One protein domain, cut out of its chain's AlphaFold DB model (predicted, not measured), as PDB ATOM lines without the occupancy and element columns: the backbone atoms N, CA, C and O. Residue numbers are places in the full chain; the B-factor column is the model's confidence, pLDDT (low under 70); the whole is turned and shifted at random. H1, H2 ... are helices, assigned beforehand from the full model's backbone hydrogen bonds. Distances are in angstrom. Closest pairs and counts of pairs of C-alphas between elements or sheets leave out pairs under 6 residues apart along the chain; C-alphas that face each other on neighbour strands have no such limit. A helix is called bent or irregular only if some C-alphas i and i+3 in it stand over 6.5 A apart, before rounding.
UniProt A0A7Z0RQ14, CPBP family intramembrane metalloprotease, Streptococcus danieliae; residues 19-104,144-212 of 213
ATOM      1  N   ALA A  19      23.323  -0.584   3.419       65.38
ATOM      2  CA  ALA A  19      22.225  -0.849   4.353       65.38
ATOM      3  C   ALA A  19      22.288  -2.246   5.000       65.38
ATOM      4  O   ALA A  19      22.057  -2.370   6.199       65.38
ATOM      5  N   TRP A  20      22.658  -3.276   4.236       68.00
ATOM      6  CA  TRP A  20      22.787  -4.653   4.725       68.00
ATOM      7  C   TRP A  20      23.928  -4.814   5.741       68.00
ATOM      8  O   TRP A  20      23.743  -5.433   6.784       68.00
ATOM      9  N   LEU A  21      25.080  -4.184   5.489       69.69
ATOM     10  CA  LEU A  21      26.235  -4.228   6.388       69.69
ATOM     11  C   LEU A  21      25.957  -3.461   7.682       69.69
ATOM     12  O   LEU A  21      26.346  -3.906   8.753       69.69
ATOM     13  N   MET A  22      25.230  -2.343   7.600       70.69
ATOM     14  CA  MET A  22      24.793  -1.596   8.780       70.69
ATOM     15  C   MET A  22      23.829  -2.379   9.663       70.69
ATOM     16  O   MET A  22      23.921  -2.264  10.880       70.69
ATOM     17  N   ILE A  23      22.920  -3.159   9.072       68.06
ATOM     18  CA  ILE A  23      22.013  -4.024   9.831       68.06
ATOM     19  C   ILE A  23      22.832  -5.065  10.588       68.06
ATOM     20  O   ILE A  23      22.736  -5.110  11.807       68.06
ATOM     21  N   ILE A  24      23.695  -5.821   9.901       73.44
ATOM     22  CA  ILE A  24      24.542  -6.848  10.532       73.44
ATOM     23  C   ILE A  24      25.421  -6.233  11.629       73.44
ATOM     24  O   ILE A  24      25.488  -6.754  12.738       73.44
ATOM     25  N   LEU A  25      26.042  -5.084  11.352       75.69
ATOM     26  CA  LEU A  25      26.877  -4.380  12.321       75.69
ATOM     27  C   LEU A  25      26.067  -3.904  13.534       75.69
ATOM     28  O   LEU A  25      26.544  -4.004  14.657       75.69
ATOM     29  N   ALA A  26      24.845  -3.405  13.334       72.00
ATOM     30  CA  ALA A  26      23.979  -2.990  14.434       72.00
ATOM     31  C   ALA A  26      23.531  -4.185  15.289       72.00
ATOM     32  O   ALA A  26      23.493  -4.064  16.509       72.00
ATOM     33  N   CYS A  27      23.267  -5.341  14.672       70.75
ATOM     34  CA  CYS A  27      22.975  -6.592  15.382       70.75
ATOM     35  C   CYS A  27      24.157  -7.008  16.264       70.75
ATOM     36  O   CYS A  27      24.002  -7.203  17.466       70.75
ATOM     37  N   LEU A  28      25.349  -7.058  15.668       77.81
ATOM     38  CA  LEU A  28      26.583  -7.442  16.349       77.81
ATOM     39  C   LEU A  28      26.915  -6.466  17.488       77.81
ATOM     40  O   LEU A  28      27.360  -6.867  18.556       77.81
ATOM     41  N   MET A  29      26.634  -5.176  17.303       76.88
ATOM     42  CA  MET A  29      26.808  -4.172  18.353       76.88
ATOM     43  C   MET A  29      25.881  -4.392  19.554       76.88
ATOM     44  O   MET A  29      26.314  -4.157  20.679       76.88
ATOM     45  N   VAL A  30      24.646  -4.872  19.358       78.94
ATOM     46  CA  VAL A  30      23.768  -5.233  20.487       78.94
ATOM     47  C   VAL A  30      24.397  -6.353  21.315       78.94
ATOM     48  O   VAL A  30      24.480  -6.226  22.535       78.94
ATOM     49  N   GLU A  31      24.908  -7.403  20.670       78.06
ATOM     50  CA  GLU A  31      25.612  -8.492  21.364       78.06
ATOM     51  C   GLU A  31      26.867  -7.993  22.086       78.06
ATOM     52  O   GLU A  31      27.094  -8.347  23.243       78.06
ATOM     53  N   LEU A  32      27.643  -7.102  21.463       82.12
ATOM     54  CA  LEU A  32      28.809  -6.492  22.104       82.12
ATOM     55  C   LEU A  32      28.440  -5.682  23.351       82.12
ATOM     56  O   LEU A  32      29.203  -5.697  24.316       82.12
ATOM     57  N   PHE A  33      27.288  -5.006  23.378       83.31
ATOM     58  CA  PHE A  33      26.825  -4.328  24.592       83.31
ATOM     59  C   PHE A  33      26.452  -5.314  25.697       83.31
ATOM     60  O   PHE A  33      26.823  -5.086  26.851       83.31
ATOM     61  N   PHE A  34      25.777  -6.416  25.362       82.81
ATOM     62  CA  PHE A  34      25.459  -7.465  26.333       82.81
ATOM     63  C   PHE A  34      26.723  -8.123  26.889       82.81
ATOM     64  O   PHE A  34      26.880  -8.205  28.107       82.81
ATOM     65  N   ILE A  35      27.654  -8.532  26.024       82.94
ATOM     66  CA  ILE A  35      28.915  -9.165  26.431       82.94
ATOM     67  C   ILE A  35      29.764  -8.173  27.227       82.94
ATOM     68  O   ILE A  35      30.169  -8.467  28.349       82.94
ATOM     69  N   GLY A  36      29.994  -6.977  26.682       83.19
ATOM     70  CA  GLY A  36      30.811  -5.949  27.322       83.19
ATOM     71  C   GLY A  36      30.260  -5.537  28.684       83.19
ATOM     72  O   GLY A  36      31.019  -5.431  29.647       83.19
ATOM     73  N   GLY A  37      28.941  -5.372  28.798       84.81
ATOM     74  CA  GLY A  37      28.310  -5.052  30.073       84.81
ATOM     75  C   GLY A  37      28.293  -6.195  31.071       84.81
ATOM     76  O   GLY A  37      28.500  -5.948  32.257       84.81
ATOM     77  N   THR A  38      28.164  -7.434  30.604       85.81
ATOM     78  CA  THR A  38      28.293  -8.616  31.465       85.81
ATOM     79  C   THR A  38      29.713  -8.759  32.003       85.81
ATOM     80  O   THR A  38      29.891  -8.979  33.197       85.81
ATOM     81  N   VAL A  39      30.732  -8.574  31.159       86.81
ATOM     82  CA  VAL A  39      32.142  -8.654  31.569       86.81
ATOM     83  C   VAL A  39      32.485  -7.544  32.560       86.81
ATOM     84  O   VAL A  39      33.013  -7.826  33.631       86.81
ATOM     85  N   ILE A  40      32.158  -6.289  32.247       87.38
ATOM     86  CA  ILE A  40      32.469  -5.153  33.129       87.38
ATOM     87  C   ILE A  40      31.683  -5.254  34.441       87.38
ATOM     88  O   ILE A  40      32.268  -5.097  35.513       87.38
ATOM     89  N   GLY A  41      30.381  -5.548  34.374       87.00
ATOM     90  CA  GLY A  41      29.545  -5.745  35.558       87.00
ATOM     91  C   GLY A  41      30.045  -6.902  36.423       87.00
ATOM     92  O   GLY A  41      30.169  -6.747  37.636       87.00
ATOM     93  N   GLY A  42      30.424  -8.020  35.799       86.12
ATOM     94  CA  GLY A  42      31.013  -9.178  36.469       86.12
ATOM     95  C   GLY A  42      32.338  -8.856  37.158       86.12
ATOM     96  O   GLY A  42      32.515  -9.212  38.320       86.12
ATOM     97  N   LEU A  43      33.244  -8.129  36.497       88.12
ATOM     98  CA  LEU A  43      34.511  -7.694  37.100       88.12
ATOM     99  C   LEU A  43      34.278  -6.784  38.310       88.12
ATOM    100  O   LEU A  43      34.877  -7.004  39.361       88.12
ATOM    101  N   ILE A  44      33.387  -5.796  38.189       89.06
ATOM    102  CA  ILE A  44      33.057  -4.882  39.291       89.06
ATOM    103  C   ILE A  44      32.471  -5.660  40.473       89.06
ATOM    104  O   ILE A  44      32.926  -5.488  41.602       89.06
ATOM    105  N   LEU A  45      31.499  -6.540  40.224       87.31
ATOM    106  CA  LEU A  45      30.880  -7.364  41.265       87.31
ATOM    107  C   LEU A  45      31.890  -8.304  41.926       87.31
ATOM    108  O   LEU A  45      31.888  -8.431  43.147       87.31
ATOM    109  N   THR A  46      32.800  -8.888  41.145       85.44
ATOM    110  CA  THR A  46      33.870  -9.746  41.668       85.44
ATOM    111  C   THR A  46      34.770  -8.957  42.611       85.44
ATOM    112  O   THR A  46      34.976  -9.384  43.745       85.44
ATOM    113  N   VAL A  47      35.224  -7.767  42.200       89.12
ATOM    114  CA  VAL A  47      36.048  -6.877  43.037       89.12
ATOM    115  C   VAL A  47      35.316  -6.474  44.320       89.12
ATOM    116  O   VAL A  47      35.908  -6.499  45.398       89.12
ATOM    117  N   LEU A  48      34.023  -6.153  44.236       87.81
ATOM    118  CA  LEU A  48      33.206  -5.816  45.408       87.81
ATOM    119  C   LEU A  48      33.021  -7.010  46.358       87.81
ATOM    120  O   LEU A  48      33.013  -6.829  47.574       87.81
ATOM    121  N   SER A  49      32.917  -8.224  45.818       86.50
ATOM    122  CA  SER A  49      32.784  -9.464  46.592       86.50
ATOM    123  C   SER A  49      34.109 -10.004  47.148       86.50
ATOM    124  O   SER A  49      34.101 -11.001  47.866       86.50
ATOM    125  N   MET A  50      35.250  -9.354  46.878       85.56
ATOM    126  CA  MET A  50      36.572  -9.838  47.304       85.56
ATOM    127  C   MET A  50      36.689 -10.142  48.805       85.56
ATOM    128  O   MET A  50      37.247 -11.187  49.131       85.56
ATOM    129  N   PRO A  51      36.155  -9.329  49.739       87.50
ATOM    130  CA  PRO A  51      36.203  -9.669  51.163       87.50
ATOM    131  C   PRO A  51      35.474 -10.982  51.482       87.50
ATOM    132  O   PRO A  51      35.963 -11.784  52.275       87.50
ATOM    133  N   PHE A  52      34.338 -11.224  50.821       87.38
ATOM    134  CA  PHE A  52      33.561 -12.454  50.964       87.38
ATOM    135  C   PHE A  52      34.296 -13.658  50.359       87.38
ATOM    136  O   PHE A  52      34.373 -14.712  50.994       87.38
ATOM    137  N   LEU A  53      34.899 -13.485  49.179       86.19
ATOM    138  CA  LEU A  53      35.726 -14.506  48.532       86.19
ATOM    139  C   LEU A  53      36.914 -14.905  49.411       86.19
ATOM    140  O   LEU A  53      37.167 -16.091  49.597       86.19
ATOM    141  N   ILE A  54      37.594 -13.923  50.007       87.25
ATOM    142  CA  ILE A  54      38.725 -14.158  50.912       87.25
ATOM    143  C   ILE A  54      38.275 -14.907  52.171       87.25
ATOM    144  O   ILE A  54      38.970 -15.814  52.621       87.25
ATOM    145  N   SER A  55      37.103 -14.575  52.722       86.75
ATOM    146  CA  SER A  55      36.570 -15.275  53.898       86.75
ATOM    147  C   SER A  55      36.127 -16.718  53.617       86.75
ATOM    148  O   SER A  55      36.140 -17.537  54.530       86.75
ATOM    149  N   ASN A  56      35.789 -17.045  52.365       86.12
ATOM    150  CA  ASN A  56      35.290 -18.361  51.947       86.12
ATOM    151  C   ASN A  56      36.277 -19.109  51.036       86.12
ATOM    152  O   ASN A  56      35.866 -19.958  50.252       86.12
ATOM    153  N   LEU A  57      37.583 -18.834  51.153       79.00
ATOM    154  CA  LEU A  57      38.633 -19.329  50.246       79.00
ATOM    155  C   LEU A  57      38.762 -20.873  50.159       79.00
ATOM    156  O   LEU A  57      39.537 -21.372  49.352       79.00
ATOM    157  N   GLY A  58      38.020 -21.627  50.975       81.38
ATOM    158  CA  GLY A  58      37.954 -23.094  50.954       81.38
ATOM    159  C   GLY A  58      36.556 -23.680  50.719       81.38
ATOM    160  O   GLY A  58      36.415 -24.896  50.764       81.38
ATOM    161  N   ASN A  59      35.532 -22.853  50.491       87.25
ATOM    162  CA  ASN A  59      34.161 -23.301  50.239       87.25
ATOM    163  C   ASN A  59      33.729 -22.877  48.827       87.25
ATOM    164  O   ASN A  59      33.189 -21.788  48.627       87.25
ATOM    165  N   LEU A  60      34.024 -23.736  47.846       82.50
ATOM    166  CA  LEU A  60      33.695 -23.495  46.438       82.50
ATOM    167  C   LEU A  60      32.182 -23.382  46.219       82.50
ATOM    168  O   LEU A  60      31.754 -22.517  45.459       82.50
ATOM    169  N   ASP A  61      31.386 -24.170  46.941       84.88
ATOM    170  CA  ASP A  61      29.927 -24.183  46.806       84.88
ATOM    171  C   ASP A  61      29.323 -22.834  47.211       84.88
ATOM    172  O   ASP A  61      28.543 -22.250  46.464       84.88
ATOM    173  N   ALA A  62      29.772 -22.262  48.335       83.75
ATOM    174  CA  ALA A  62      29.316 -20.945  48.790       83.75
ATOM    175  C   ALA A  62      29.686 -19.817  47.810       83.75
ATOM    176  O   ALA A  62      28.937 -18.848  47.634       83.75
ATOM    177  N   ILE A  63      30.848 -19.926  47.155       83.62
ATOM    178  CA  ILE A  63      31.267 -18.975  46.121       83.62
ATOM    179  C   ILE A  63      30.350 -19.108  44.899       83.62
ATOM    180  O   ILE A  63      29.804 -18.103  44.438       83.62
ATOM    181  N   ILE A  64      30.144 -20.328  44.398       81.69
ATOM    182  CA  ILE A  64      29.300 -20.586  43.224       81.69
ATOM    183  C   ILE A  64      27.863 -20.126  43.483       81.69
ATOM    184  O   ILE A  64      27.308 -19.402  42.653       81.69
ATOM    185  N   GLU A  65      27.288 -20.446  44.642       84.69
ATOM    186  CA  GLU A  65      25.939 -20.026  45.036       84.69
ATOM    187  C   GLU A  65      25.799 -18.497  45.024       84.69
ATOM    188  O   GLU A  65      24.835 -17.947  44.491       84.69
ATOM    189  N   THR A  66      26.810 -17.778  45.517       82.75
ATOM    190  CA  THR A  66      26.793 -16.309  45.551       82.75
ATOM    191  C   THR A  66      26.782 -15.697  44.147       82.75
ATOM    192  O   THR A  66      26.031 -14.753  43.892       82.75
ATOM    193  N   PHE A  67      27.580 -16.223  43.210       79.50
ATOM    194  CA  PHE A  67      27.638 -15.706  41.832       79.50
ATOM    195  C   PHE A  67      26.490 -16.192  40.939       79.50
ATOM    196  O   PHE A  67      26.165 -15.540  39.941       79.50
ATOM    197  N   THR A  68      25.879 -17.325  41.274       79.06
ATOM    198  CA  THR A  68      24.686 -17.844  40.591       79.06
ATOM    199  C   THR A  68      23.392 -17.288  41.178       79.06
ATOM    200  O   THR A  68      22.341 -17.400  40.547       79.06
ATOM    201  N   HIS A  69      23.468 -16.600  42.322       84.12
ATOM    202  CA  HIS A  69      22.317 -15.997  42.969       84.12
ATOM    203  C   HIS A  69      21.557 -15.053  42.021       84.12
ATOM    204  O   HIS A  69      22.125 -14.140  41.412       84.12
ATOM    205  N   LEU A  70      20.230 -15.213  41.971       82.56
ATOM    206  CA  LEU A  70      19.330 -14.480  41.073       82.56
ATOM    207  C   LEU A  70      19.554 -12.955  41.093       82.56
ATOM    208  O   LEU A  70      19.710 -12.340  40.043       82.56
ATOM    209  N   TYR A  71      19.621 -12.332  42.275       82.81
ATOM    210  CA  TYR A  71      19.880 -10.889  42.402       82.81
ATOM    211  C   TYR A  71      21.196 -10.429  41.763       82.81
ATOM    212  O   TYR A  71      21.235  -9.338  41.197       82.81
ATOM    213  N   VAL A  72      22.259 -11.239  41.825       84.25
ATOM    214  CA  VAL A  72      23.553 -10.902  41.214       84.25
ATOM    215  C   VAL A  72      23.427 -10.947  39.696       84.25
ATOM    216  O   VAL A  72      23.799  -9.986  39.022       84.25
ATOM    217  N   GLN A  73      22.813 -12.003  39.155       83.31
ATOM    218  CA  GLN A  73      22.582 -12.137  37.715       83.31
ATOM    219  C   GLN A  73      21.702 -11.015  37.159       83.31
ATOM    220  O   GLN A  73      22.038 -10.403  36.143       83.31
ATOM    221  N   LEU A  74      20.600 -10.691  37.839       85.62
ATOM    222  CA  LEU A  74      19.723  -9.603  37.418       85.62
ATOM    223  C   LEU A  74      20.390  -8.230  37.582       85.62
ATOM    224  O   LEU A  74      20.204  -7.344  36.749       85.62
ATOM    225  N   GLY A  75      21.201  -8.053  38.627       84.81
ATOM    226  CA  GLY A  75      21.957  -6.827  38.872       84.81
ATOM    227  C   GLY A  75      22.951  -6.497  37.753       84.81
ATOM    228  O   GLY A  75      23.157  -5.321  37.449       84.81
ATOM    229  N   ILE A  76      23.506  -7.506  37.071       87.06
ATOM    230  CA  ILE A  76      24.428  -7.312  35.938       87.06
ATOM    231  C   ILE A  76      23.776  -6.514  34.793       87.06
ATOM    232  O   ILE A  76      24.441  -5.686  34.163       87.06
ATOM    233  N   PHE A  77      22.466  -6.662  34.569       85.44
ATOM    234  CA  PHE A  77      21.749  -5.900  33.537       85.44
ATOM    235  C   PHE A  77      21.751  -4.388  33.787       85.44
ATOM    236  O   PHE A  77      21.765  -3.607  32.831       85.44
ATOM    237  N   ALA A  78      21.836  -3.953  35.047       87.25
ATOM    238  CA  ALA A  78      21.991  -2.536  35.360       87.25
ATOM    239  C   ALA A  78      23.294  -1.973  34.762       87.25
ATOM    240  O   ALA A  78      23.295  -0.880  34.192       87.25
ATOM    241  N   PHE A  79      24.391  -2.735  34.819       86.75
ATOM    242  CA  PHE A  79      25.678  -2.327  34.245       86.75
ATOM    243  C   PHE A  79      25.641  -2.279  32.716       86.75
ATOM    244  O   PHE A  79      26.203  -1.352  32.128       86.75
ATOM    245  N   ILE A  80      24.928  -3.209  32.073       85.94
ATOM    246  CA  ILE A  80      24.692  -3.178  30.620       85.94
ATOM    247  C   ILE A  80      23.986  -1.871  30.226       85.94
ATOM    248  O   ILE A  80      24.446  -1.167  29.323       85.94
ATOM    249  N   THR A  81      22.927  -1.489  30.949       84.69
ATOM    250  CA  THR A  81      22.233  -0.208  30.723       84.69
ATOM    251  C   THR A  81      23.160   0.997  30.911       84.69
ATOM    252  O   THR A  81      23.154   1.914  30.087       84.69
ATOM    253  N   LEU A  82      23.994   1.005  31.956       84.69
ATOM    254  CA  LEU A  82      24.948   2.095  32.197       84.69
ATOM    255  C   LEU A  82      25.973   2.236  31.067       84.69
ATOM    256  O   LEU A  82      26.270   3.357  30.649       84.69
ATOM    257  N   ILE A  83      26.486   1.122  30.543       84.00
ATOM    258  CA  ILE A  83      27.417   1.122  29.408       84.00
ATOM    259  C   ILE A  83      26.736   1.628  28.148       84.00
ATOM    260  O   ILE A  83      27.321   2.445  27.435       84.00
ATOM    261  N   LEU A  84      25.491   1.224  27.901       81.94
ATOM    262  CA  LEU A  84      24.730   1.772  26.790       81.94
ATOM    263  C   LEU A  84      24.535   3.290  26.946       81.94
ATOM    264  O   LEU A  84      24.743   4.035  25.988       81.94
ATOM    265  N   PHE A  85      24.215   3.790  28.141       81.25
ATOM    266  CA  PHE A  85      24.119   5.236  28.371       81.25
ATOM    267  C   PHE A  85      25.452   5.956  28.175       81.25
ATOM    268  O   PHE A  85      25.474   7.034  27.571       81.25
ATOM    269  N   ALA A  86      26.558   5.373  28.637       82.12
ATOM    270  CA  ALA A  86      27.896   5.904  28.407       82.12
ATOM    271  C   ALA A  86      28.218   5.953  26.904       82.12
ATOM    272  O   ALA A  86      28.673   6.985  26.408       82.12
ATOM    273  N   TRP A  87      27.896   4.893  26.161       80.56
ATOM    274  CA  TRP A  87      28.080   4.821  24.713       80.56
ATOM    275  C   TRP A  87      27.251   5.872  23.969       80.56
ATOM    276  O   TRP A  87      27.787   6.651  23.180       80.56
ATOM    277  N   VAL A  88      25.954   5.971  24.258       72.31
ATOM    278  CA  VAL A  88      25.068   6.964  23.631       72.31
ATOM    279  C   VAL A  88      25.555   8.390  23.914       72.31
ATOM    280  O   VAL A  88      25.596   9.233  23.010       72.31
ATOM    281  N   LYS A  89      25.938   8.671  25.164       73.88
ATOM    282  CA  LYS A  89      26.348  10.011  25.598       73.88
ATOM    283  C   LYS A  89      27.712  10.409  25.032       73.88
ATOM    284  O   LYS A  89      27.861  11.540  24.571       73.88
ATOM    285  N   TRP A  90      28.702   9.516  25.070       72.75
ATOM    286  CA  TRP A  90      30.082   9.828  24.682       72.75
ATOM    287  C   TRP A  90      30.383   9.533  23.214       72.75
ATOM    288  O   TRP A  90      31.016  10.358  22.551       72.75
ATOM    289  N   TYR A  91      29.920   8.399  22.689       68.31
ATOM    290  CA  TYR A  91      30.215   7.968  21.323       68.31
ATOM    291  C   TYR A  91      29.199   8.509  20.311       68.31
ATOM    292  O   TYR A  91      29.585   9.077  19.285       68.31
ATOM    293  N   GLU A  92      27.899   8.403  20.602       61.97
ATOM    294  CA  GLU A  92      26.859   8.885  19.677       61.97
ATOM    295  C   GLU A  92      26.528  10.371  19.835       61.97
ATOM    296  O   GLU A  92      25.921  10.954  18.933       61.97
ATOM    297  N   LYS A  93      26.945  10.993  20.948       64.50
ATOM    298  CA  LYS A  93      26.648  12.393  21.304       64.50
ATOM    299  C   LYS A  93      25.155  12.731  21.191       64.50
ATOM    300  O   LYS A  93      24.791  13.865  20.875       64.50
ATOM    301  N   ARG A  94      24.280  11.750  21.426       59.34
ATOM    302  CA  ARG A  94      22.826  11.945  21.424       59.34
ATOM    303  C   ARG A  94      22.338  12.178  22.856       59.34
ATOM    304  O   ARG A  94      22.875  11.582  23.789       59.34
ATOM    305  N   PRO A  95      21.317  13.027  23.070       57.53
ATOM    306  CA  PRO A  95      20.710  13.152  24.389       57.53
ATOM    307  C   PRO A  95      20.037  11.828  24.770       57.53
ATOM    308  O   PRO A  95      19.319  11.247  23.956       57.53
ATOM    309  N   ILE A  96      20.208  11.385  26.019       59.88
ATOM    310  CA  ILE A  96      19.603  10.147  26.561       59.88
ATOM    311  C   ILE A  96      18.066  10.178  26.421       59.88
ATOM    312  O   ILE A  96      17.433   9.150  26.222       59.88
ATOM    313  N   SER A  97      17.470  11.377  26.389       55.22
ATOM    314  CA  SER A  97      16.046  11.593  26.097       55.22
ATOM    315  C   SER A  97      15.590  11.030  24.740       55.22
ATOM    316  O   SER A  97      14.432  10.651  24.600       55.22
ATOM    317  N   SER A  98      16.493  10.897  23.759       53.66
ATOM    318  CA  SER A  98      16.178  10.305  22.450       53.66
ATOM    319  C   SER A  98      15.942   8.790  22.481       53.66
ATOM    320  O   SER A  98      15.329   8.278  21.549       53.66
ATOM    321  N   LEU A  99      16.332   8.093  23.558       57.47
ATOM    322  CA  LEU A  99      16.069   6.660  23.757       57.47
ATOM    323  C   LEU A  99      14.672   6.360  24.333       57.47
ATOM    324  O   LEU A  99      14.449   5.307  24.914       57.47
ATOM    325  N   GLY A 100      13.713   7.273  24.193       55.19
ATOM    326  CA  GLY A 100      12.347   7.028  24.659       55.19
ATOM    327  C   GLY A 100      12.051   7.529  26.072       55.19
ATOM    328  O   GLY A 100      10.922   7.389  26.522       55.19
ATOM    329  N   PHE A 101      12.986   8.223  26.735       58.34
ATOM    330  CA  PHE A 101      12.691   9.014  27.942       58.34
ATOM    331  C   PHE A 101      11.957  10.318  27.577       58.34
ATOM    332  O   PHE A 101      12.415  11.428  27.876       58.34
ATOM    333  N   PHE A 102      10.831  10.200  26.875       52.69
ATOM    334  CA  PHE A 102       9.977  11.321  26.510       52.69
ATOM    335  C   PHE A 102       8.772  11.407  27.457       52.69
ATOM    336  O   PHE A 102       7.754  10.778  27.225       52.69
ATOM    337  N   LYS A 103       8.891  12.323  28.428       53.22
ATOM    338  CA  LYS A 103       7.819  13.059  29.135       53.22
ATOM    339  C   LYS A 103       6.875  12.333  30.123       53.22
ATOM    340  O   LYS A 103       6.488  11.193  29.971       53.22
ATOM    341  N   THR A 104       6.534  13.139  31.139       51.12
ATOM    342  CA  THR A 104       5.414  13.186  32.103       51.12
ATOM    343  C   THR A 104       4.592  11.911  32.372       51.12
ATOM    344  O   THR A 104       3.888  11.432  31.498       51.12
ATOM    345  N   ASN A 144       7.680 -15.349  53.246       77.44
ATOM    346  CA  ASN A 144       9.017 -15.356  52.654       77.44
ATOM    347  C   ASN A 144       8.976 -15.397  51.115       77.44
ATOM    348  O   ASN A 144       9.718 -14.676  50.454       77.44
ATOM    349  N   THR A 145       8.060 -16.180  50.539       77.25
ATOM    350  CA  THR A 145       7.837 -16.251  49.084       77.25
ATOM    351  C   THR A 145       7.327 -14.918  48.545       77.25
ATOM    352  O   THR A 145       7.783 -14.444  47.507       77.25
ATOM    353  N   LEU A 146       6.408 -14.277  49.270       81.38
ATOM    354  CA  LEU A 146       5.840 -12.990  48.874       81.38
ATOM    355  C   LEU A 146       6.903 -11.881  48.916       81.38
ATOM    356  O   LEU A 146       7.007 -11.093  47.976       81.38
ATOM    357  N   LEU A 147       7.742 -11.877  49.956       83.81
ATOM    358  CA  LEU A 147       8.884 -10.970  50.064       83.81
ATOM    359  C   LEU A 147       9.876 -11.176  48.909       83.81
ATOM    360  O   LEU A 147      10.271 -10.197  48.284       83.81
ATOM    361  N   PHE A 148      10.220 -12.430  48.597       82.75
ATOM    362  CA  PHE A 148      11.129 -12.786  47.502       82.75
ATOM    363  C   PHE A 148      10.617 -12.334  46.126       82.75
ATOM    364  O   PHE A 148      11.372 -11.797  45.312       82.75
ATOM    365  N   VAL A 149       9.323 -12.517  45.853       83.81
ATOM    366  CA  VAL A 149       8.713 -12.036  44.605       83.81
ATOM    367  C   VAL A 149       8.763 -10.509  44.553       83.81
ATOM    368  O   VAL A 149       9.212  -9.948  43.554       83.81
ATOM    369  N   LEU A 150       8.367  -9.827  45.633       85.19
ATOM    370  CA  LEU A 150       8.355  -8.361  45.694       85.19
ATOM    371  C   LEU A 150       9.749  -7.745  45.527       85.19
ATOM    372  O   LEU A 150       9.889  -6.759  44.802       85.19
ATOM    373  N   SER A 151      10.780  -8.321  46.150       86.06
ATOM    374  CA  SER A 151      12.163  -7.849  46.010       86.06
ATOM    375  C   SER A 151      12.731  -8.077  44.609       86.06
ATOM    376  O   SER A 151      13.614  -7.332  44.194       86.06
ATOM    377  N   THR A 152      12.218  -9.056  43.860       85.06
ATOM    378  CA  THR A 152      12.693  -9.392  42.506       85.06
ATOM    379  C   THR A 152      12.096  -8.486  41.422       85.06
ATOM    380  O   THR A 152      12.770  -8.190  40.432       85.06
ATOM    381  N   ILE A 153      10.877  -7.964  41.614       85.75
ATOM    382  CA  ILE A 153      10.201  -7.058  40.662       85.75
ATOM    383  C   ILE A 153      11.095  -5.913  40.140       85.75
ATOM    384  O   ILE A 153      11.172  -5.754  38.919       85.75
ATOM    385  N   PRO A 154      11.787  -5.107  40.976       84.25
ATOM    386  CA  PRO A 154      12.616  -4.010  40.469       84.25
ATOM    387  C   PRO A 154      13.762  -4.498  39.575       84.25
ATOM    388  O   PRO A 154      14.077  -3.861  38.571       84.25
ATOM    389  N   PHE A 155      14.351  -5.649  39.893       85.00
ATOM    390  CA  PHE A 155      15.423  -6.242  39.103       85.00
ATOM    391  C   PHE A 155      14.923  -6.752  37.748       85.00
ATOM    392  O   PHE A 155      15.570  -6.519  36.728       85.00
ATOM    393  N   TRP A 156      13.737  -7.362  37.705       82.56
ATOM    394  CA  TRP A 156      13.084  -7.730  36.446       82.56
ATOM    395  C   TRP A 156      12.726  -6.521  35.587       82.56
ATOM    396  O   TRP A 156      12.890  -6.574  34.369       82.56
ATOM    397  N   LEU A 157      12.289  -5.414  36.195       84.62
ATOM    398  CA  LEU A 157      12.046  -4.172  35.458       84.62
ATOM    399  C   LEU A 157      13.335  -3.620  34.840       84.62
ATOM    400  O   LEU A 157      13.312  -3.178  33.693       84.62
ATOM    401  N   ILE A 158      14.459  -3.678  35.560       84.44
ATOM    402  CA  ILE A 158      15.766  -3.277  35.020       84.44
ATOM    403  C   ILE A 158      16.179  -4.199  33.872       84.44
ATOM    404  O   ILE A 158      16.577  -3.706  32.816       84.44
ATOM    405  N   GLN A 159      16.064  -5.516  34.044       84.19
ATOM    406  CA  GLN A 159      16.410  -6.489  33.010       84.19
ATOM    407  C   GLN A 159      15.567  -6.282  31.745       84.19
ATOM    408  O   GLN A 159      16.116  -6.027  30.671       84.19
ATOM    409  N   GLY A 160      14.239  -6.339  31.875       82.56
ATOM    410  CA  GLY A 160      13.322  -6.160  30.750       82.56
ATOM    411  C   GLY A 160      13.482  -4.788  30.098       82.56
ATOM    412  O   GLY A 160      13.536  -4.686  28.873       82.56
ATOM    413  N   GLY A 161      13.663  -3.742  30.909       83.44
ATOM    414  CA  GLY A 161      13.936  -2.392  30.429       83.44
ATOM    415  C   GLY A 161      15.242  -2.292  29.639       83.44
ATOM    416  O   GLY A 161      15.264  -1.643  28.599       83.44
ATOM    417  N   THR A 162      16.309  -2.964  30.075       84.75
ATOM    418  CA  THR A 162      17.610  -2.994  29.376       84.75
ATOM    419  C   THR A 162      17.475  -3.607  27.985       84.75
ATOM    420  O   THR A 162      17.974  -3.056  27.001       84.75
ATOM    421  N   GLU A 163      16.780  -4.738  27.885       80.38
ATOM    422  CA  GLU A 163      16.583  -5.432  26.613       80.38
ATOM    423  C   GLU A 163      15.705  -4.630  25.646       80.38
ATOM    424  O   GLU A 163      16.023  -4.519  24.457       80.38
ATOM    425  N   GLU A 164      14.627  -4.027  26.146       81.12
ATOM    426  CA  GLU A 164      13.762  -3.164  25.342       81.12
ATOM    427  C   GLU A 164      14.497  -1.893  24.889       81.12
ATOM    428  O   GLU A 164      14.383  -1.479  23.731       81.12
ATOM    429  N   LEU A 165      15.314  -1.303  25.759       82.06
ATOM    430  CA  LEU A 165      16.137  -0.140  25.440       82.06
ATOM    431  C   LEU A 165      17.138  -0.455  24.313       82.06
ATOM    432  O   LEU A 165      17.251   0.305  23.349       82.06
ATOM    433  N   LEU A 166      17.823  -1.600  24.378       78.12
ATOM    434  CA  LEU A 166      18.763  -2.039  23.338       78.12
ATOM    435  C   LEU A 166      18.064  -2.337  22.005       78.12
ATOM    436  O   LEU A 166      18.502  -1.879  20.946       78.12
ATOM    437  N   THR A 167      16.962  -3.082  22.040       75.38
ATOM    438  CA  THR A 167      16.314  -3.590  20.821       75.38
ATOM    439  C   THR A 167      15.354  -2.594  20.172       75.38
ATOM    440  O   THR A 167      15.310  -2.483  18.945       75.38
ATOM    441  N   ARG A 168      14.599  -1.824  20.957       74.00
ATOM    442  CA  ARG A 168      13.574  -0.907  20.433       74.00
ATOM    443  C   ARG A 168      13.994   0.550  20.466       74.00
ATOM    444  O   ARG A 168      13.683   1.274  19.525       74.00
ATOM    445  N   ALA A 169      14.681   1.001  21.512       74.81
ATOM    446  CA  ALA A 169      15.081   2.405  21.579       74.81
ATOM    447  C   ALA A 169      16.344   2.688  20.758       74.81
ATOM    448  O   ALA A 169      16.429   3.727  20.100       74.81
ATOM    449  N   TRP A 170      17.307   1.764  20.764       76.25
ATOM    450  CA  TRP A 170      18.568   1.932  20.046       76.25
ATOM    451  C   TRP A 170      18.554   1.293  18.649       76.25
ATOM    452  O   TRP A 170      18.749   1.990  17.651       76.25
ATOM    453  N   LEU A 171      18.261  -0.008  18.548       73.38
ATOM    454  CA  LEU A 171      18.376  -0.756  17.290       73.38
ATOM    455  C   LEU A 171      17.276  -0.406  16.259       73.38
ATOM    456  O   LEU A 171      17.575  -0.197  15.079       73.38
ATOM    457  N   LEU A 172      16.009  -0.294  16.673       70.12
ATOM    458  CA  LEU A 172      14.876  -0.101  15.750       70.12
ATOM    459  C   LEU A 172      14.950   1.198  14.916       70.12
ATOM    460  O   LEU A 172      14.747   1.116  13.700       70.12
ATOM    461  N   PRO A 173      15.282   2.388  15.464       67.38
ATOM    462  CA  PRO A 173      15.438   3.601  14.656       67.38
ATOM    463  C   PRO A 173      16.586   3.516  13.642       67.38
ATOM    464  O   PRO A 173      16.495   4.101  12.559       67.38
ATOM    465  N   ILE A 174      17.657   2.780  13.969       68.62
ATOM    466  CA  ILE A 174      18.811   2.576  13.081       68.62
ATOM    467  C   ILE A 174      18.394   1.744  11.862       68.62
ATOM    468  O   ILE A 174      18.706   2.119  10.729       68.62
ATOM    469  N   ILE A 175      17.637   0.663  12.077       67.12
ATOM    470  CA  ILE A 175      17.169  -0.222  11.000       67.12
ATOM    471  C   ILE A 175      16.041   0.432  10.177       67.12
ATOM    472  O   ILE A 175      16.051   0.359   8.942       67.12
ATOM    473  N   ASN A 176      15.096   1.128  10.822       63.66
ATOM    474  CA  ASN A 176      13.947   1.750  10.146       63.66
ATOM    475  C   ASN A 176      14.339   2.913   9.212       63.66
ATOM    476  O   ASN A 176      13.638   3.188   8.246       63.66
ATOM    477  N   LYS A 177      15.480   3.582   9.433       63.03
ATOM    478  CA  LYS A 177      15.973   4.623   8.506       63.03
ATOM    479  C   LYS A 177      16.372   4.055   7.130       63.03
ATOM    480  O   LYS A 177      16.518   4.810   6.172       63.03
ATOM    481  N   ARG A 178      16.606   2.743   7.027       59.66
ATOM    482  CA  ARG A 178      17.215   2.086   5.857       59.66
ATOM    483  C   ARG A 178      16.359   0.961   5.263       59.66
ATOM    484  O   ARG A 178      16.745   0.410   4.237       59.66
ATOM    485  N   SER A 179      15.235   0.607   5.889       57.75
ATOM    486  CA  SER A 179      14.369  -0.510   5.490       57.75
ATOM    487  C   SER A 179      12.888  -0.199   5.743       57.75
ATOM    488  O   SER A 179      12.559   0.776   6.415       57.75
ATOM    489  N   ASN A 180      11.986  -1.027   5.210       63.00
ATOM    490  CA  ASN A 180      10.557  -0.938   5.515       63.00
ATOM    491  C   ASN A 180      10.297  -1.309   6.986       63.00
ATOM    492  O   ASN A 180      10.886  -2.264   7.494       63.00
ATOM    493  N   LEU A 181       9.356  -0.619   7.642       58.72
ATOM    494  CA  LEU A 181       9.010  -0.813   9.061       58.72
ATOM    495  C   LEU A 181       8.758  -2.289   9.428       58.72
ATOM    496  O   LEU A 181       9.204  -2.749  10.474       58.72
ATOM    497  N   ALA A 182       8.096  -3.046   8.549       61.91
ATOM    498  CA  ALA A 182       7.829  -4.472   8.750       61.91
ATOM    499  C   ALA A 182       9.113  -5.323   8.807       61.91
ATOM    500  O   ALA A 182       9.214  -6.250   9.606       61.91
ATOM    501  N   LEU A 183      10.115  -4.975   7.998       60.84
ATOM    502  CA  LEU A 183      11.393  -5.682   7.933       60.84
ATOM    503  C   LEU A 183      12.259  -5.363   9.163       60.84
ATOM    504  O   LEU A 183      12.900  -6.251   9.717       60.84
ATOM    505  N   ALA A 184      12.197  -4.116   9.645       60.59
ATOM    506  CA  ALA A 184      12.835  -3.704  10.893       60.59
ATOM    507  C   ALA A 184      12.276  -4.458  12.112       60.59
ATOM    508  O   ALA A 184      13.043  -4.906  12.964       60.59
ATOM    509  N   ILE A 185      10.950  -4.640  12.167       64.62
ATOM    510  CA  ILE A 185      10.283  -5.409  13.228       64.62
ATOM    511  C   ILE A 185      10.692  -6.882  13.165       64.62
ATOM    512  O   ILE A 185      11.035  -7.455  14.200       64.62
ATOM    513  N   GLY A 186      10.697  -7.481  11.969       70.62
ATOM    514  CA  GLY A 186      11.101  -8.875  11.782       70.62
ATOM    515  C   GLY A 186      12.526  -9.127  12.271       70.62
ATOM    516  O   GLY A 186      12.738  -9.977  13.127       70.62
ATOM    517  N   ILE A 187      13.486  -8.321  11.814       66.44
ATOM    518  CA  ILE A 187      14.900  -8.462  12.196       66.44
ATOM    519  C   ILE A 187      15.099  -8.248  13.701       66.44
ATOM    520  O   ILE A 187      15.768  -9.050  14.347       66.44
ATOM    521  N   SER A 188      14.487  -7.208  14.277       63.88
ATOM    522  CA  SER A 188      14.562  -6.955  15.721       63.88
ATOM    523  C   SER A 188      13.998  -8.124  16.537       63.88
ATOM    524  O   SER A 188      14.590  -8.490  17.551       63.88
ATOM    525  N   SER A 189      12.908  -8.743  16.076       67.88
ATOM    526  CA  SER A 189      12.272  -9.878  16.755       67.88
ATOM    527  C   SER A 189      13.108 -11.156  16.655       67.88
ATOM    528  O   SER A 189      13.266 -11.861  17.648       67.88
ATOM    529  N   THR A 190      13.697 -11.440  15.489       73.62
ATOM    530  CA  THR A 190      14.567 -12.611  15.310       73.62
ATOM    531  C   THR A 190      15.844 -12.490  16.139       73.62
ATOM    532  O   THR A 190      16.236 -13.450  16.792       73.62
ATOM    533  N   LEU A 191      16.466 -11.307  16.176       66.56
ATOM    534  CA  LEU A 191      17.650 -11.057  17.009       66.56
ATOM    535  C   LEU A 191      17.347 -11.197  18.489       66.56
ATOM    536  O   LEU A 191      18.133 -11.786  19.220       66.56
ATOM    537  N   PHE A 192      16.199 -10.681  18.922       66.69
ATOM    538  CA  PHE A 192      15.748 -10.876  20.289       66.69
ATOM    539  C   PHE A 192      15.628 -12.371  20.615       66.69
ATOM    540  O   PHE A 192      16.132 -12.810  21.644       66.69
ATOM    541  N   GLY A 193      15.056 -13.168  19.706       69.94
ATOM    542  CA  GLY A 193      15.008 -14.626  19.840       69.94
ATOM    543  C   GLY A 193      16.394 -15.271  19.940       69.94
ATOM    544  O   GLY A 193      16.623 -16.081  20.833       69.94
ATOM    545  N   ILE A 194      17.339 -14.884  19.077       72.31
ATOM    546  CA  ILE A 194      18.706 -15.434  19.071       72.31
ATOM    547  C   ILE A 194      19.453 -15.085  20.360       72.31
ATOM    548  O   ILE A 194      20.073 -15.964  20.951       72.31
ATOM    549  N   ILE A 195      19.359 -13.836  20.828       66.88
ATOM    550  CA  ILE A 195      19.980 -13.406  22.088       66.88
ATOM    551  C   ILE A 195      19.431 -14.240  23.245       66.88
ATOM    552  O   ILE A 195      20.208 -14.763  24.038       66.88
ATOM    553  N   ARG A 196      18.106 -14.419  23.308       70.12
ATOM    554  CA  ARG A 196      17.460 -15.217  24.356       70.12
ATOM    555  C   ARG A 196      17.920 -16.678  24.332       70.12
ATOM    556  O   ARG A 196      18.320 -17.190  25.371       70.12
ATOM    557  N   VAL A 197      17.960 -17.308  23.157       67.75
ATOM    558  CA  VAL A 197      18.444 -18.692  23.001       67.75
ATOM    559  C   VAL A 197      19.929 -18.812  23.354       67.75
ATOM    560  O   VAL A 197      20.319 -19.730  24.065       67.75
ATOM    561  N   CYS A 198      20.774 -17.882  22.910       63.06
ATOM    562  CA  CYS A 198      22.206 -17.907  23.209       63.06
ATOM    563  C   CYS A 198      22.483 -17.712  24.709       63.06
ATOM    564  O   CYS A 198      23.391 -18.329  25.268       63.06
ATOM    565  N   GLN A 199      21.687 -16.871  25.368       62.31
ATOM    566  CA  GLN A 199      21.767 -16.647  26.805       62.31
ATOM    567  C   GLN A 199      21.345 -17.899  27.583       62.31
ATOM    568  O   GLN A 199      22.017 -18.277  28.539       62.31
ATOM    569  N   GLU A 200      20.308 -18.595  27.120       60.09
ATOM    570  CA  GLU A 200      19.867 -19.875  27.679       60.09
ATOM    571  C   GLU A 200      20.892 -21.000  27.454       60.09
ATOM    572  O   GLU A 200      21.183 -21.749  28.382       60.09
ATOM    573  N   PHE A 201      21.546 -21.064  26.287       52.69
ATOM    574  CA  PHE A 201      22.654 -21.999  26.032       52.69
ATOM    575  C   PHE A 201      23.872 -21.746  26.936       52.69
ATOM    576  O   PHE A 201      24.468 -22.698  27.437       52.69
ATOM    577  N   CYS A 202      24.232 -20.485  27.201       50.69
ATOM    578  CA  CYS A 202      25.304 -20.150  28.151       50.69
ATOM    579  C   CYS A 202      24.965 -20.527  29.603       50.69
ATOM    580  O   CYS A 202      25.869 -20.823  30.385       50.69
ATOM    581  N   VAL A 203      23.682 -20.509  29.972       51.91
ATOM    582  CA  VAL A 203      23.211 -20.935  31.299       51.91
ATOM    583  C   VAL A 203      23.145 -22.464  31.391       51.91
ATOM    584  O   VAL A 203      23.651 -23.027  32.358       51.91
ATOM    585  N   ASN A 204      22.626 -23.156  30.372       40.16
ATOM    586  CA  ASN A 204      22.548 -24.624  30.354       40.16
ATOM    587  C   ASN A 204      23.916 -25.301  30.224       40.16
ATOM    588  O   ASN A 204      24.138 -26.341  30.834       40.16
ATOM    589  N   SER A 205      24.871 -24.686  29.523       43.03
ATOM    590  CA  SER A 205      26.246 -25.195  29.492       43.03
ATOM    591  C   SER A 205      26.917 -25.158  30.874       43.03
ATOM    592  O   SER A 205      27.835 -25.939  31.099       43.03
ATOM    593  N   LYS A 206      26.466 -24.312  31.816       45.69
ATOM    594  CA  LYS A 206      26.901 -24.389  33.223       45.69
ATOM    595  C   LYS A 206      26.202 -25.516  33.989       45.69
ATOM    596  O   LYS A 206      26.852 -26.156  34.805       45.69
ATOM    597  N   ALA A 207      24.930 -25.790  33.694       40.97
ATOM    598  CA  ALA A 207      24.157 -26.848  34.346       40.97
ATOM    599  C   ALA A 207      24.652 -28.265  33.979       40.97
ATOM    600  O   ALA A 207      24.669 -29.151  34.828       40.97
ATOM    601  N   GLU A 208      25.122 -28.484  32.744       36.41
ATOM    602  CA  GLU A 208      25.721 -29.774  32.355       36.41
ATOM    603  C   GLU A 208      27.049 -30.054  33.080       36.41
ATOM    604  O   GLU A 208      27.315 -31.206  33.424       36.41
ATOM    605  N   PHE A 209      27.844 -29.024  33.399       37.22
ATOM    606  CA  PHE A 209      29.086 -29.186  34.166       37.22
ATOM    607  C   PHE A 209      28.853 -29.555  35.643       37.22
ATOM    608  O   PHE A 209      29.704 -30.222  36.223       37.22
ATOM    609  N   GLU A 210      27.709 -29.194  36.234       41.00
ATOM    610  CA  GLU A 210      27.319 -29.618  37.594       41.00
ATOM    611  C   GLU A 210      26.746 -31.046  37.647       41.00
ATOM    612  O   GLU A 210      26.679 -31.633  38.717       41.00
ATOM    613  N   SER A 211      26.362 -31.640  36.511       33.34
ATOM    614  CA  SER A 211      25.821 -33.013  36.467       33.34
ATOM    615  C   SER A 211      26.881 -34.114  36.298       33.34
ATOM    616  O   SER A 211      26.553 -35.301  36.331       33.34
ATOM    617  N   VAL A 212      28.145 -33.727  36.091       39.41
ATOM    618  CA  VAL A 212      29.272 -34.639  35.813       39.41
ATOM    619  C   VAL A 212      30.244 -34.753  37.005       39.41
ATOM    620  O   VAL A 212      31.188 -35.542  36.940       39.41
TER     621      VAL A 212
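Overview. This is residues 19 to 104 and 144 to 212 of the 213 residues of the protein "CPBP family intramembrane metalloprotease" of Streptococcus danieliae (UniProt A0A7Z0RQ14). Three long helices, H1, H6 and H7, come together near one end, at residues 23 to 30, 166 to 176 and 184 to 192, and spread apart toward the other, with H4 crossing H1 and packing on H6b between them. H2 and H3 fold the chain back from the far end of H1 to H4, while residues 144 to 150 of H6 and residues 204 to 212 stick out. The printed part has 155 residues with seven named helices, H1 to H7 in chain order, and no named strand; its class is all helix. It is only just loose, close to compact, with a radius of gyration of the C-alphas of 18.1 A and spans of 56, 40 and 33 A.

Along the chain. H1, residues 19 to 48, begins at C-alpha 19 (22.225, -0.849, 4.353) and is 42.8 A long. H2 holds residues 50 to 55 and H3 residues 60 to 68. H4, residues 70 to 90, is 31.2 A long. H5 holds residues 96 to 99. H6, residues 144 to 176, was assigned as one helix by its hydrogen bonds but is bent, with C-alphas 151 and 154 6.8 A apart. Its arms are H6a, residues 144 to 151, and H6b, residues 154 to 176, 30.9 A long. H7, residues 181 to 210, is 44.5 A long and ends at C-alpha 210 (27.319, -29.618, 37.594).

Arrangement. H1, H6b and H7 form an up and down bundle, each running against the one before it. H1, with residues 23 to 30 alone, touches H6b at a shallow tilt of 24 degrees; the closest C-alphas, of Ile 23 and Ile 175, are 6.3 A apart. H6b and H7 form a helical hairpin at a steep tilt of 41 degrees, closest at the C-alphas of Ile 175 and Ala 184, 5.6 A. H4 touches H1 with residues 76 to 84 alone, opposite ways at a steep tilt of 55 degrees; the closest C-alphas, of Gly 37 and Ile 80, are 4.1 A apart. H4 also touches H6b, closest at the C-alphas of Phe 77 and Gln 159, 5.4 A. H5 only just touches H6b, with 3 pairs of C-alphas within 8 A. H2 and H3 are close but not clearly touching, with the C-alphas of Leu 53 and Ile 63 6.8 A apart. H4 and H7 are apart. Every O i to N i+4 pair is within hydrogen-bond range in H1, H2, H3 and H6a, against 14 of 17 in H4, 14 of 19 in H6b and 24 of 26 in H7; H5 is too short for such a pair.

Size, cuts and confidence. The C-alphas farthest apart, of Gly 58 and Asn 180, are 57.5 A apart. Residues 105 to 143 are not printed, and C-alphas 104 and 144 are 35.4 A apart across the cut. The links printed whole are tight. Mean pLDDT of the printed part is 73.6; residues 91 to 104, 173 to 185 and 197 to 212 are among those under 70.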